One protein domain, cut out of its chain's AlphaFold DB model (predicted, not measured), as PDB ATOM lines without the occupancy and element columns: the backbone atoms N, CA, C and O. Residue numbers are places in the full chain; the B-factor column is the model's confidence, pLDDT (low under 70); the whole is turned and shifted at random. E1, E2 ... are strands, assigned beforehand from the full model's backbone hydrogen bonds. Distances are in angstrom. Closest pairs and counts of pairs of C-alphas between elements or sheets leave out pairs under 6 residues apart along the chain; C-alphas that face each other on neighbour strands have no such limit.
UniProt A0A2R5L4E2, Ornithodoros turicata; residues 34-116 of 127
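AT A GLANCE: This is residues 34 to 116 of the 127 residues of a protein of Ornithodoros turicata (UniProt A0A2R5L4E2). With little regular structure, this is two small strand hairpins, E2 with E3 and E4 with E5, joined by one long loop, residues 77 to 98, with E1 beside E3 and a second long loop, residues 37 to 59, from E1 to E2. The 83 printed residues hold five named strands, E1 to E5 in order, and no named helix; the class is all strand, on 25 residues. One sheet runs E1, E3, E2, mixed; the other, E4 and E5, is antiparallel. It is compact, radius of gyration of the C-alphas 13.4 A, spanning 38 by 34 by 25 A.

IN THESE COORDINATES: Find C-alpha 34 at (276.158, 157.269, 76.355), where E1, residues 34 to 36, begins. Next come E2, 60 to 64, E3, 71 to 76, 16.9 A, and E4, 99 to 104, 14.7 A. E5, 111 to 115, ends at C-alpha 115, (261.343, 141.404, 70.753).

HOW THE PARTS SIT: E1 is parallel to E3: N 35 and O 72, 2.9 A. Hairpin E2 and E3 has N 61 and O 75 at 2.9 A; hairpin E4 and E5 has N 104 and O 111 at 2.8 A. The closest C-alphas of E3 and E5, Tyr 76 and Trp 112, are 7.3 A apart. Residues 82 to 83 pair antiparallel with 99 to 100 of E4.

THE WHOLE: The C-alphas farthest apart, Lys 39 and Lys 93, are 38.0 A apart. The printed part has no cut. Links E1 to E2 and E3 to E4 are long. Confidence is under 70 at residue 41 and residues 105 to 109.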
ATOM      1  N   LEU A  34     277.560 157.618  76.145       83.19
ATOM      2  CA  LEU A  34     276.158 157.269  76.355       83.19
ATOM      3  C   LEU A  34     275.902 156.976  77.837       83.19
ATOM      4  O   LEU A  34     276.534 156.092  78.412       83.19
ATOM      5  N   LEU A  35     274.963 157.703  78.444       87.31
ATOM      6  CA  LEU A  35     274.631 157.593  79.866       87.31
ATOM      7  C   LEU A  35     273.137 157.320  80.072       87.31
ATOM      8  O   LEU A  35     272.290 158.047  79.553       87.31
ATOM      9  N   HIS A  36     272.808 156.306  80.873       85.81
ATOM     10  CA  HIS A  36     271.432 156.020  81.276       85.81
ATOM     11  C   HIS A  36     271.022 156.969  82.416       85.81
ATOM     12  O   HIS A  36     271.260 156.693  83.590       85.81
ATOM     13  N   GLN A  37     270.509 158.151  82.063       88.44
ATOM     14  CA  GLN A  37     270.201 159.231  83.018       88.44
ATOM     15  C   GLN A  37     268.843 159.899  82.798       88.44
ATOM     16  O   GLN A  37     268.449 160.752  83.599       88.44
ATOM     17  N   CYS A  38     268.121 159.545  81.733       88.38
ATOM     18  CA  CYS A  38     266.764 160.045  81.573       88.38
ATOM     19  C   CYS A  38     265.894 159.456  82.693       88.38
ATOM     20  O   CYS A  38     265.935 158.256  82.948       88.38
ATOM     21  N   LYS A  39     265.191 160.321  83.430       76.50
ATOM     22  CA  LYS A  39     264.601 159.972  84.733       76.50
ATOM     23  C   LYS A  39     263.211 159.346  84.658       76.50
ATOM     24  O   LYS A  39     262.714 158.913  85.692       76.50
ATOM     25  N   ASP A  40     262.618 159.299  83.470       70.12
ATOM     26  CA  ASP A  40     261.208 158.971  83.296       70.12
ATOM     27  C   ASP A  40     261.031 157.706  82.448       70.12
ATOM     28  O   ASP A  40     261.776 157.469  81.493       70.12
ATOM     29  N   ASP A  41     260.010 156.917  82.759       67.62
ATOM     30  CA  ASP A  41     259.507 155.909  81.832       67.62
ATOM     31  C   ASP A  41     258.786 156.647  80.696       67.62
ATOM     32  O   ASP A  41     257.880 157.455  80.927       67.62
ATOM     33  N   HIS A  42     259.248 156.458  79.458       83.56
ATOM     34  CA  HIS A  42     258.717 157.201  78.317       83.56
ATOM     35  C   HIS A  42     257.654 156.388  77.577       83.56
ATOM     36  O   HIS A  42     257.817 155.196  77.315       83.56
ATOM     37  N   VAL A  43     256.558 157.049  77.207       87.06
ATOM     38  CA  VAL A  43     255.423 156.419  76.527       87.06
ATOM     39  C   VAL A  43     255.339 156.934  75.101       87.06
ATOM     40  O   VAL A  43     255.340 158.142  74.867       87.06
ATOM     41  N   LEU A  44     255.204 156.017  74.140       86.25
ATOM     42  CA  LEU A  44     254.924 156.385  72.757       86.25
ATOM     43  C   LEU A  44     253.509 156.971  72.652       86.25
ATOM     44  O   LEU A  44     252.523 156.300  72.996       86.25
ATOM     45  N   GLU A  45     253.416 158.210  72.163       88.38
ATOM     46  CA  GLU A  45     252.133 158.885  71.955       88.38
ATOM     47  C   GLU A  45     251.212 158.046  71.061       88.38
ATOM     48  O   GLU A  45     251.646 157.443  70.079       88.38
ATOM     49  N   GLU A  46     249.916 158.049  71.372       85.94
ATOM     50  CA  GLU A  46     248.913 157.219  70.697       85.94
ATOM     51  C   GLU A  46     248.913 157.397  69.173       85.94
ATOM     52  O   GLU A  46     248.887 156.413  68.435       85.94
ATOM     53  N   LYS A  47     249.069 158.639  68.698       87.00
ATOM     54  CA  LYS A  47     249.117 158.977  67.266       87.00
ATOM     55  C   LYS A  47     250.271 158.312  66.502       87.00
ATOM     56  O   LYS A  47     250.203 158.211  65.285       87.00
ATOM     57  N   TYR A  48     251.320 157.879  67.203       87.62
ATOM     58  CA  TYR A  48     252.491 157.223  66.620       87.62
ATOM     59  C   TYR A  48     252.456 155.701  66.760       87.62
ATOM     60  O   TYR A  48     253.309 155.029  66.194       87.62
ATOM     61  N   ARG A  49     251.477 155.124  67.472       83.88
ATOM     62  CA  ARG A  49     251.425 153.672  67.727       83.88
ATOM     63  C   ARG A  49     251.210 152.826  66.475       83.88
ATOM     64  O   ARG A  49     251.571 151.653  66.491       83.88
ATOM     65  N   ASN A  50     250.688 153.424  65.406       81.69
ATOM     66  CA  ASN A  50     250.467 152.764  64.117       81.69
ATOM     67  C   ASN A  50     251.451 153.223  63.024       81.69
ATOM     68  O   ASN A  50     251.316 152.810  61.876       81.69
ATOM     69  N   ASP A  51     252.443 154.057  63.360       87.75
ATOM     70  CA  ASP A  51     253.470 154.514  62.422       87.75
ATOM     71  C   ASP A  51     254.808 153.844  62.736       87.75
ATOM     72  O   ASP A  51     255.537 154.256  63.638       87.75
ATOM     73  N   VAL A  52     255.153 152.827  61.945       86.31
ATOM     74  CA  VAL A  52     256.407 152.075  62.101       86.31
ATOM     75  C   VAL A  52     257.639 152.983  62.004       86.31
ATOM     76  O   VAL A  52     258.654 152.716  62.645       86.31
ATOM     77  N   SER A  53     257.552 154.093  61.264       86.38
ATOM     78  CA  SER A  53     258.651 155.058  61.127       86.38
ATOM     79  C   SER A  53     258.898 155.861  62.407       86.38
ATOM     80  O   SER A  53     259.977 156.429  62.575       86.38
ATOM     81  N   ALA A  54     257.910 155.919  63.302       88.31
ATOM     82  CA  ALA A  54     257.986 156.606  64.585       88.31
ATOM     83  C   ALA A  54     258.413 155.680  65.736       88.31
ATOM     84  O   ALA A  54     258.612 156.147  66.860       88.31
ATOM     85  N   PHE A  55     258.556 154.377  65.487       91.31
ATOM     86  CA  PHE A  55     258.901 153.425  66.537       91.31
ATOM     87  C   PHE A  55     260.343 153.601  67.013       91.31
ATOM     88  O   PHE A  55     261.262 153.714  66.196       91.31
ATOM     89  N   PRO A  56     260.580 153.564  68.333       91.50
ATOM     90  CA  PRO A  56     261.923 153.636  68.872       91.50
ATOM     91  C   PRO A  56     262.769 152.433  68.466       91.50
ATOM     92  O   PRO A  56     262.339 151.281  68.556       91.50
ATOM     93  N   ALA A  57     264.011 152.717  68.086       90.56
ATOM     94  CA  ALA A  57     265.026 151.693  67.903       90.56
ATOM     95  C   ALA A  57     265.543 151.219  69.269       90.56
ATOM     96  O   ALA A  57     265.834 152.031  70.150       90.56
ATOM     97  N   ASP A  58     265.653 149.904  69.442       89.88
ATOM     98  CA  ASP A  58     266.163 149.235  70.645       89.88
ATOM     99  C   ASP A  58     265.463 149.693  71.940       89.88
ATOM    100  O   ASP A  58     266.077 149.749  73.008       89.88
ATOM    101  N   CYS A  59     264.181 150.067  71.840       91.00
ATOM    102  CA  CYS A  59     263.365 150.583  72.946       91.00
ATOM    103  C   CYS A  59     263.910 151.843  73.619       91.00
ATOM    104  O   CYS A  59     263.498 152.175  74.727       91.00
ATOM    105  N   ARG A  60     264.835 152.553  72.970       91.25
ATOM    106  CA  ARG A  60     265.583 153.651  73.574       91.25
ATOM    107  C   ARG A  60     265.028 155.005  73.145       91.25
ATOM    108  O   ARG A  60     264.739 155.223  71.969       91.25
ATOM    109  N   TYR A  61     264.964 155.946  74.080       91.00
ATOM    110  CA  TYR A  61     264.775 157.368  73.789       91.00
ATOM    111  C   TYR A  61     265.963 158.184  74.296       91.00
ATOM    112  O   TYR A  61     266.745 157.720  75.125       91.00
ATOM    113  N   TYR A  62     266.098 159.409  73.792       89.81
ATOM    114  CA  TYR A  62     267.176 160.318  74.171       89.81
ATOM    115  C   TYR A  62     266.588 161.629  74.692       89.81
ATOM    116  O   TYR A  62     265.835 162.281  73.973       89.81
ATOM    117  N   CYS A  63     266.941 162.025  75.918       88.00
ATOM    118  CA  CYS A  63     266.454 163.263  76.545       88.00
ATOM    119  C   CYS A  63     267.466 164.420  76.494       88.00
ATOM    120  O   CYS A  63     267.104 165.565  76.744       88.00
ATOM    121  N   ASN A  64     268.725 164.139  76.154       84.31
ATOM    122  CA  ASN A  64     269.765 165.149  75.977       84.31
ATOM    123  C   ASN A  64     270.638 164.770  74.777       84.31
ATOM    124  O   ASN A  64     271.687 164.146  74.927       84.31
ATOM    125  N   ARG A  65     270.153 165.069  73.567       81.25
ATOM    126  CA  ARG A  65     270.871 164.800  72.317       81.25
ATOM    127  C   ARG A  65     271.057 166.102  71.550       81.25
ATOM    128  O   ARG A  65     270.112 166.612  70.960       81.25
ATOM    129  N   SER A  66     272.290 166.593  71.531       82.81
ATOM    130  CA  SER A  66     272.728 167.685  70.659       82.81
ATOM    131  C   SER A  66     273.846 167.202  69.737       82.81
ATOM    132  O   SER A  66     274.523 166.218  70.036       82.81
ATOM    133  N   SER A  67     274.045 167.880  68.606       80.94
ATOM    134  CA  SER A  67     275.098 167.549  67.633       80.94
ATOM    135  C   SER A  67     276.518 167.741  68.176       80.94
ATOM    136  O   SER A  67     277.454 167.145  67.657       80.94
ATOM    137  N   ASP A  68     276.671 168.578  69.197       84.69
ATOM    138  CA  ASP A  68     277.924 168.932  69.868       84.69
ATOM    139  C   ASP A  68     278.034 168.351  71.288       84.69
ATOM    140  O   ASP A  68     279.014 168.608  71.987       84.69
ATOM    141  N   ALA A  69     277.046 167.562  71.724       80.75
ATOM    142  CA  ALA A  69     277.039 167.005  73.068       80.75
ATOM    143  C   ALA A  69     278.185 165.999  73.243       80.75
ATOM    144  O   ALA A  69     278.325 165.062  72.460       80.75
ATOM    145  N   THR A  70     278.986 166.167  74.297       84.44
ATOM    146  CA  THR A  70     280.014 165.191  74.703       84.44
ATOM    147  C   THR A  70     279.416 163.999  75.444       84.44
ATOM    148  O   THR A  70     280.012 162.924  75.475       84.44
ATOM    149  N   GLU A  71     278.228 164.187  76.015       87.31
ATOM    150  CA  GLU A  71     277.438 163.174  76.701       87.31
ATOM    151  C   GLU A  71     276.036 163.148  76.102       87.31
ATOM    152  O   GLU A  71     275.402 164.190  75.947       87.31
ATOM    153  N   ILE A  72     275.543 161.957  75.782       87.38
ATOM    154  CA  ILE A  72     274.173 161.743  75.330       87.38
ATOM    155  C   ILE A  72     273.460 160.926  76.391       87.38
ATOM    156  O   ILE A  72     273.861 159.807  76.715       87.38
ATOM    157  N   TRP A  73     272.373 161.484  76.913       90.44
ATOM    158  CA  TRP A  73     271.557 160.784  77.893       90.44
ATOM    159  C   TRP A  73     270.442 160.021  77.207       90.44
ATOM    160  O   TRP A  73     269.775 160.546  76.305       90.44
ATOM    161  N   TYR A  74     270.237 158.792  77.658       89.62
ATOM    162  CA  TYR A  74     269.176 157.928  77.181       89.62
ATOM    163  C   TYR A  74     268.361 157.331  78.329       89.62
ATOM    164  O   TYR A  74     268.783 157.342  79.487       89.62
ATOM    165  N   GLY A  75     267.176 156.847  77.967       90.75
ATOM    166  CA  GLY A  75     266.263 156.054  78.785       90.75
ATOM    167  C   GLY A  75     265.534 155.041  77.904       90.75
ATOM    168  O   GLY A  75     265.825 154.939  76.705       90.75
ATOM    169  N   TYR A  76     264.584 154.312  78.483       91.06
ATOM    170  CA  TYR A  76     263.811 153.295  77.776       91.06
ATOM    171  C   TYR A  76     262.315 153.611  77.743       91.06
ATOM    172  O   TYR A  76     261.777 154.246  78.648       91.06
ATOM    173  N   TYR A  77     261.660 153.195  76.664       91.62
ATOM    174  CA  TYR A  77     260.203 153.191  76.591       91.62
ATOM    175  C   TYR A  77     259.620 152.076  77.459       91.62
ATOM    176  O   TYR A  77     260.278 151.063  77.662       91.62
ATOM    177  N   GLU A  78     258.373 152.234  77.904       90.62
ATOM    178  CA  GLU A  78     257.656 151.213  78.682       90.62
ATOM    179  C   GLU A  78     257.546 149.857  77.955       90.62
ATOM    180  O   GLU A  78     257.548 149.776  76.718       90.62
ATOM    181  N   GLU A  79     257.386 148.775  78.728       88.44
ATOM    182  CA  GLU A  79     257.117 147.441  78.182       88.44
ATOM    183  C   GLU A  79     255.883 147.447  77.269       88.44
ATOM    184  O   GLU A  79     254.935 148.207  77.458       88.44
ATOM    185  N   TYR A  80     255.890 146.577  76.263       88.25
ATOM    186  CA  TYR A  80     254.865 146.460  75.223       88.25
ATOM    187  C   TYR A  80     254.755 147.649  74.256       88.25
ATOM    188  O   TYR A  80     253.933 147.603  73.336       88.25
ATOM    189  N   THR A  81     255.599 148.675  74.390       91.12
ATOM    190  CA  THR A  81     255.717 149.733  73.377       91.12
ATOM    191  C   THR A  81     256.197 149.136  72.046       91.12
ATOM    192  O   THR A  81     257.162 148.366  72.057       91.12
ATOM    193  N   PRO A  82     255.564 149.458  70.899       91.94
ATOM    194  CA  PRO A  82     256.066 149.055  69.588       91.94
ATOM    195  C   PRO A  82     257.494 149.558  69.354       91.94
ATOM    196  O   PRO A  82     257.819 150.681  69.728       91.94
ATOM    197  N   CYS A  83     258.350 148.747  68.741       91.31
ATOM    198  CA  CYS A  83     259.766 149.079  68.559       91.31
ATOM    199  C   CYS A  83     260.352 148.490  67.277       91.31
ATOM    200  O   CYS A  83     259.766 147.599  66.660       91.31
ATOM    201  N   THR A  84     261.543 148.965  66.917       91.69
ATOM    202  CA  THR A  84     262.412 148.408  65.868       91.69
ATOM    203  C   THR A  84     263.800 148.096  66.442       91.69
ATOM    204  O   THR A  84     264.102 148.459  67.580       91.69
ATOM    205  N   ASN A  85     264.663 147.427  65.673       87.81
ATOM    206  CA  ASN A  85     266.076 147.235  66.025       87.81
ATOM    207  C   ASN A  85     266.967 148.185  65.226       87.81
ATOM    208  O   ASN A  85     266.723 148.401  64.043       87.81
ATOM    209  N   SER A  86     268.047 148.691  65.826       81.94
ATOM    210  CA  SER A  86     269.002 149.559  65.114       81.94
ATOM    211  C   SER A  86     269.945 148.812  64.162       81.94
ATOM    212  O   SER A  86     270.492 149.413  63.237       81.94
ATOM    213  N   THR A  87     270.150 147.509  64.378       78.56
ATOM    214  CA  THR A  87     271.132 146.685  63.648       78.56
ATOM    215  C   THR A  87     270.514 145.743  62.614       78.56
ATOM    216  O   THR A  87     271.178 145.400  61.639       78.56
ATOM    217  N   ASP A  88     269.250 145.356  62.793       79.31
ATOM    218  CA  ASP A  88     268.505 144.453  61.909       79.31
ATOM    219  C   ASP A  88     267.120 145.041  61.611       79.31
ATOM    220  O   ASP A  88     266.099 144.612  62.149       79.31
ATOM    221  N   VAL A  89     267.120 146.104  60.804       78.94
ATOM    222  CA  VAL A  89     265.940 146.946  60.559       78.94
ATOM    223  C   VAL A  89     264.970 146.309  59.564       78.94
ATOM    224  O   VAL A  89     263.771 146.523  59.683       78.94
ATOM    225  N   PHE A  90     265.452 145.547  58.578       86.31
ATOM    226  CA  PHE A  90     264.641 145.106  57.437       86.31
ATOM    227  C   PHE A  90     264.563 143.582  57.319       86.31
ATOM    228  O   PHE A  90     265.510 142.866  57.648       86.31
ATOM    229  N   ASP A  91     263.431 143.079  56.829       84.38
ATOM    230  CA  ASP A  91     263.240 141.677  56.460       84.38
ATOM    231  C   ASP A  91     263.680 141.364  55.024       84.38
ATOM    232  O   ASP A  91     264.163 142.220  54.279       84.38
ATOM    233  N   GLU A  92     263.520 140.100  54.627       87.94
ATOM    234  CA  GLU A  92     263.878 139.609  53.291       87.94
ATOM    235  C   GLU A  92     263.090 140.297  52.159       87.94
ATOM    236  O   GLU A  92     263.502 140.252  51.000       87.94
ATOM    237  N   LYS A  93     261.969 140.953  52.483       87.19
ATOM    238  CA  LYS A  93     261.100 141.692  51.561       87.19
ATOM    239  C   LYS A  93     261.312 143.209  51.641       87.19
ATOM    240  O   LYS A  93     260.539 143.951  51.040       87.19
ATOM    241  N   GLN A  94     262.348 143.667  52.349       84.88
ATOM    242  CA  GLN A  94     262.629 145.078  52.640       84.88
ATOM    243  C   GLN A  94     261.538 145.804  53.440       84.88
ATOM    244  O   GLN A  94     261.414 147.026  53.370       84.88
ATOM    245  N   GLN A  95     260.756 145.074  54.230       85.06
ATOM    246  CA  GLN A  95     259.820 145.660  55.181       85.06
ATOM    247  C   GLN A  95     260.531 145.903  56.510       85.06
ATOM    248  O   GLN A  95     261.409 145.132  56.899       85.06
ATOM    249  N   ILE A  96     260.175 146.987  57.200       84.44
ATOM    250  CA  ILE A  96     260.743 147.281  58.516       84.44
ATOM    251  C   ILE A  96     260.275 146.199  59.492       84.44
ATOM    252  O   ILE A  96     259.078 146.000  59.684       84.44
ATOM    253  N   LYS A  97     261.226 145.511  60.122       87.62
ATOM    254  CA  LYS A  97     260.973 144.595  61.229       87.62
ATOM    255  C   LYS A  97     260.585 145.403  62.456       87.62
ATOM    256  O   LYS A  97     261.303 146.319  62.856       87.62
ATOM    257  N   HIS A  98     259.484 145.018  63.081       90.06
ATOM    258  CA  HIS A  98     259.027 145.630  64.317       90.06
ATOM    259  C   HIS A  98     258.505 144.575  65.289       90.06
ATOM    260  O   HIS A  98     258.149 143.461  64.905       90.06
ATOM    261  N   GLY A  99     258.482 144.938  66.563       90.88
ATOM    262  CA  GLY A  99     258.078 144.068  67.658       90.88
ATOM    263  C   GLY A  99     257.644 144.889  68.858       90.88
ATOM    264  O   GLY A  99     257.131 145.998  68.696       90.88
ATOM    265  N   ILE A 100     257.872 144.362  70.057       91.00
ATOM    266  CA  ILE A 100     257.541 145.049  71.309       91.00
ATOM    267  C   ILE A 100     258.721 145.143  72.268       91.00
ATOM    268  O   ILE A 100     259.584 144.266  72.320       91.00
ATOM    269  N   CYS A 101     258.734 146.206  73.064       90.12
ATOM    270  CA  CYS A 101     259.699 146.376  74.131       90.12
ATOM    271  C   CYS A 101     259.448 145.397  75.263       90.12
ATOM    272  O   CYS A 101     258.347 145.334  75.805       90.12
ATOM    273  N   ILE A 102     260.483 144.650  75.635       88.88
ATOM    274  CA  ILE A 102     260.450 143.758  76.790       88.88
ATOM    275  C   ILE A 102     261.709 143.928  77.626       88.88
ATOM    276  O   ILE A 102     262.787 144.249  77.110       88.88
ATOM    277  N   THR A 103     261.582 143.644  78.916       86.94
ATOM    278  CA  THR A 103     262.728 143.483  79.800       86.94
ATOM    279  C   THR A 103     263.110 142.007  79.910       86.94
ATOM    280  O   THR A 103     262.280 141.100  79.878       86.94
ATOM    281  N   SER A 104     264.408 141.733  79.987       76.00
ATOM    282  CA  SER A 104     264.961 140.394  80.171       76.00
ATOM    283  C   SER A 104     265.856 140.400  81.402       76.00
ATOM    284  O   SER A 104     266.834 141.137  81.437       76.00
ATOM    285  N   GLY A 105     265.529 139.565  82.392       65.75
ATOM    286  CA  GLY A 105     266.233 139.472  83.679       65.75
ATOM    287  C   GLY A 105     267.148 138.250  83.827       65.75
ATOM    288  O   GLY A 105     267.380 137.797  84.945       65.75
ATOM    289  N   VAL A 106     267.631 137.666  82.723       56.81
ATOM    290  CA  VAL A 106     268.294 136.339  82.694       56.81
ATOM    291  C   VAL A 106     269.563 136.260  83.567       56.81
ATOM    292  O   VAL A 106     269.971 135.171  83.959       56.81
ATOM    293  N   SER A 107     270.161 137.393  83.939       52.25
ATOM    294  CA  SER A 107     271.396 137.478  84.736       52.25
ATOM    295  C   SER A 107     271.260 138.299  86.028       52.25
ATOM    296  O   SER A 107     272.268 138.690  86.613       52.25
ATOM    297  N   GLY A 108     270.035 138.592  86.482       53.91
ATOM    298  CA  GLY A 108     269.803 139.510  87.608       53.91
ATOM    299  C   GLY A 108     270.008 140.992  87.260       53.91
ATOM    300  O   GLY A 108     269.901 141.845  88.136       53.91
ATOM    301  N   GLN A 109     270.274 141.296  85.988       60.50
ATOM    302  CA  GLN A 109     270.268 142.641  85.418       60.50
ATOM    303  C   GLN A 109     269.093 142.766  84.450       60.50
ATOM    304  O   GLN A 109     268.846 141.859  83.654       60.50
ATOM    305  N   THR A 110     268.378 143.884  84.527       73.44
ATOM    306  CA  THR A 110     267.278 144.206  83.617       73.44
ATOM    307  C   THR A 110     267.859 144.737  82.315       73.44
ATOM    308  O   THR A 110     268.405 145.835  82.280       73.44
ATOM    309  N   THR A 111     267.747 143.969  81.233       82.00
ATOM    310  CA  THR A 111     268.118 144.432  79.891       82.00
ATOM    311  C   THR A 111     266.869 144.684  79.065       82.00
ATOM    312  O   THR A 111     266.040 143.787  78.904       82.00
ATOM    313  N   TRP A 112     266.753 145.888  78.512       87.81
ATOM    314  CA  TRP A 112     265.718 146.239  77.547       87.81
ATOM    315  C   TRP A 112     266.089 145.755  76.151       87.81
ATOM    316  O   TRP A 112     267.233 145.905  75.716       87.81
ATOM    317  N   LYS A 113     265.120 145.185  75.438       88.62
ATOM    318  CA  LYS A 113     265.286 144.772  74.043       88.62
ATOM    319  C   LYS A 113     263.974 144.872  73.277       88.62
ATOM    320  O   LYS A 113     262.901 144.739  73.864       88.62
ATOM    321  N   CYS A 114     264.083 145.034  71.961       90.25
ATOM    322  CA  CYS A 114     262.950 144.876  71.064       90.25
ATOM    323  C   CYS A 114     262.783 143.394  70.696       90.25
ATOM    324  O   CYS A 114     263.658 142.796  70.065       90.25
ATOM    325  N   ASP A 115     261.679 142.778  71.114       88.94
ATOM    326  CA  ASP A 115     261.343 141.404  70.753       88.94
ATOM    327  C   ASP A 115     260.554 141.365  69.445       88.94
ATOM    328  O   ASP A 115     259.344 141.581  69.416       88.94
ATOM    329  N   LEU A 116     261.262 141.055  68.359       86.25
ATOM    330  CA  LEU A 116     260.697 140.922  67.016       86.25
ATOM    331  C   LEU A 116     259.882 139.633  66.816       86.25
ATOM    332  O   LEU A 116     259.247 139.468  65.779       86.25
TER     333      LEU A 116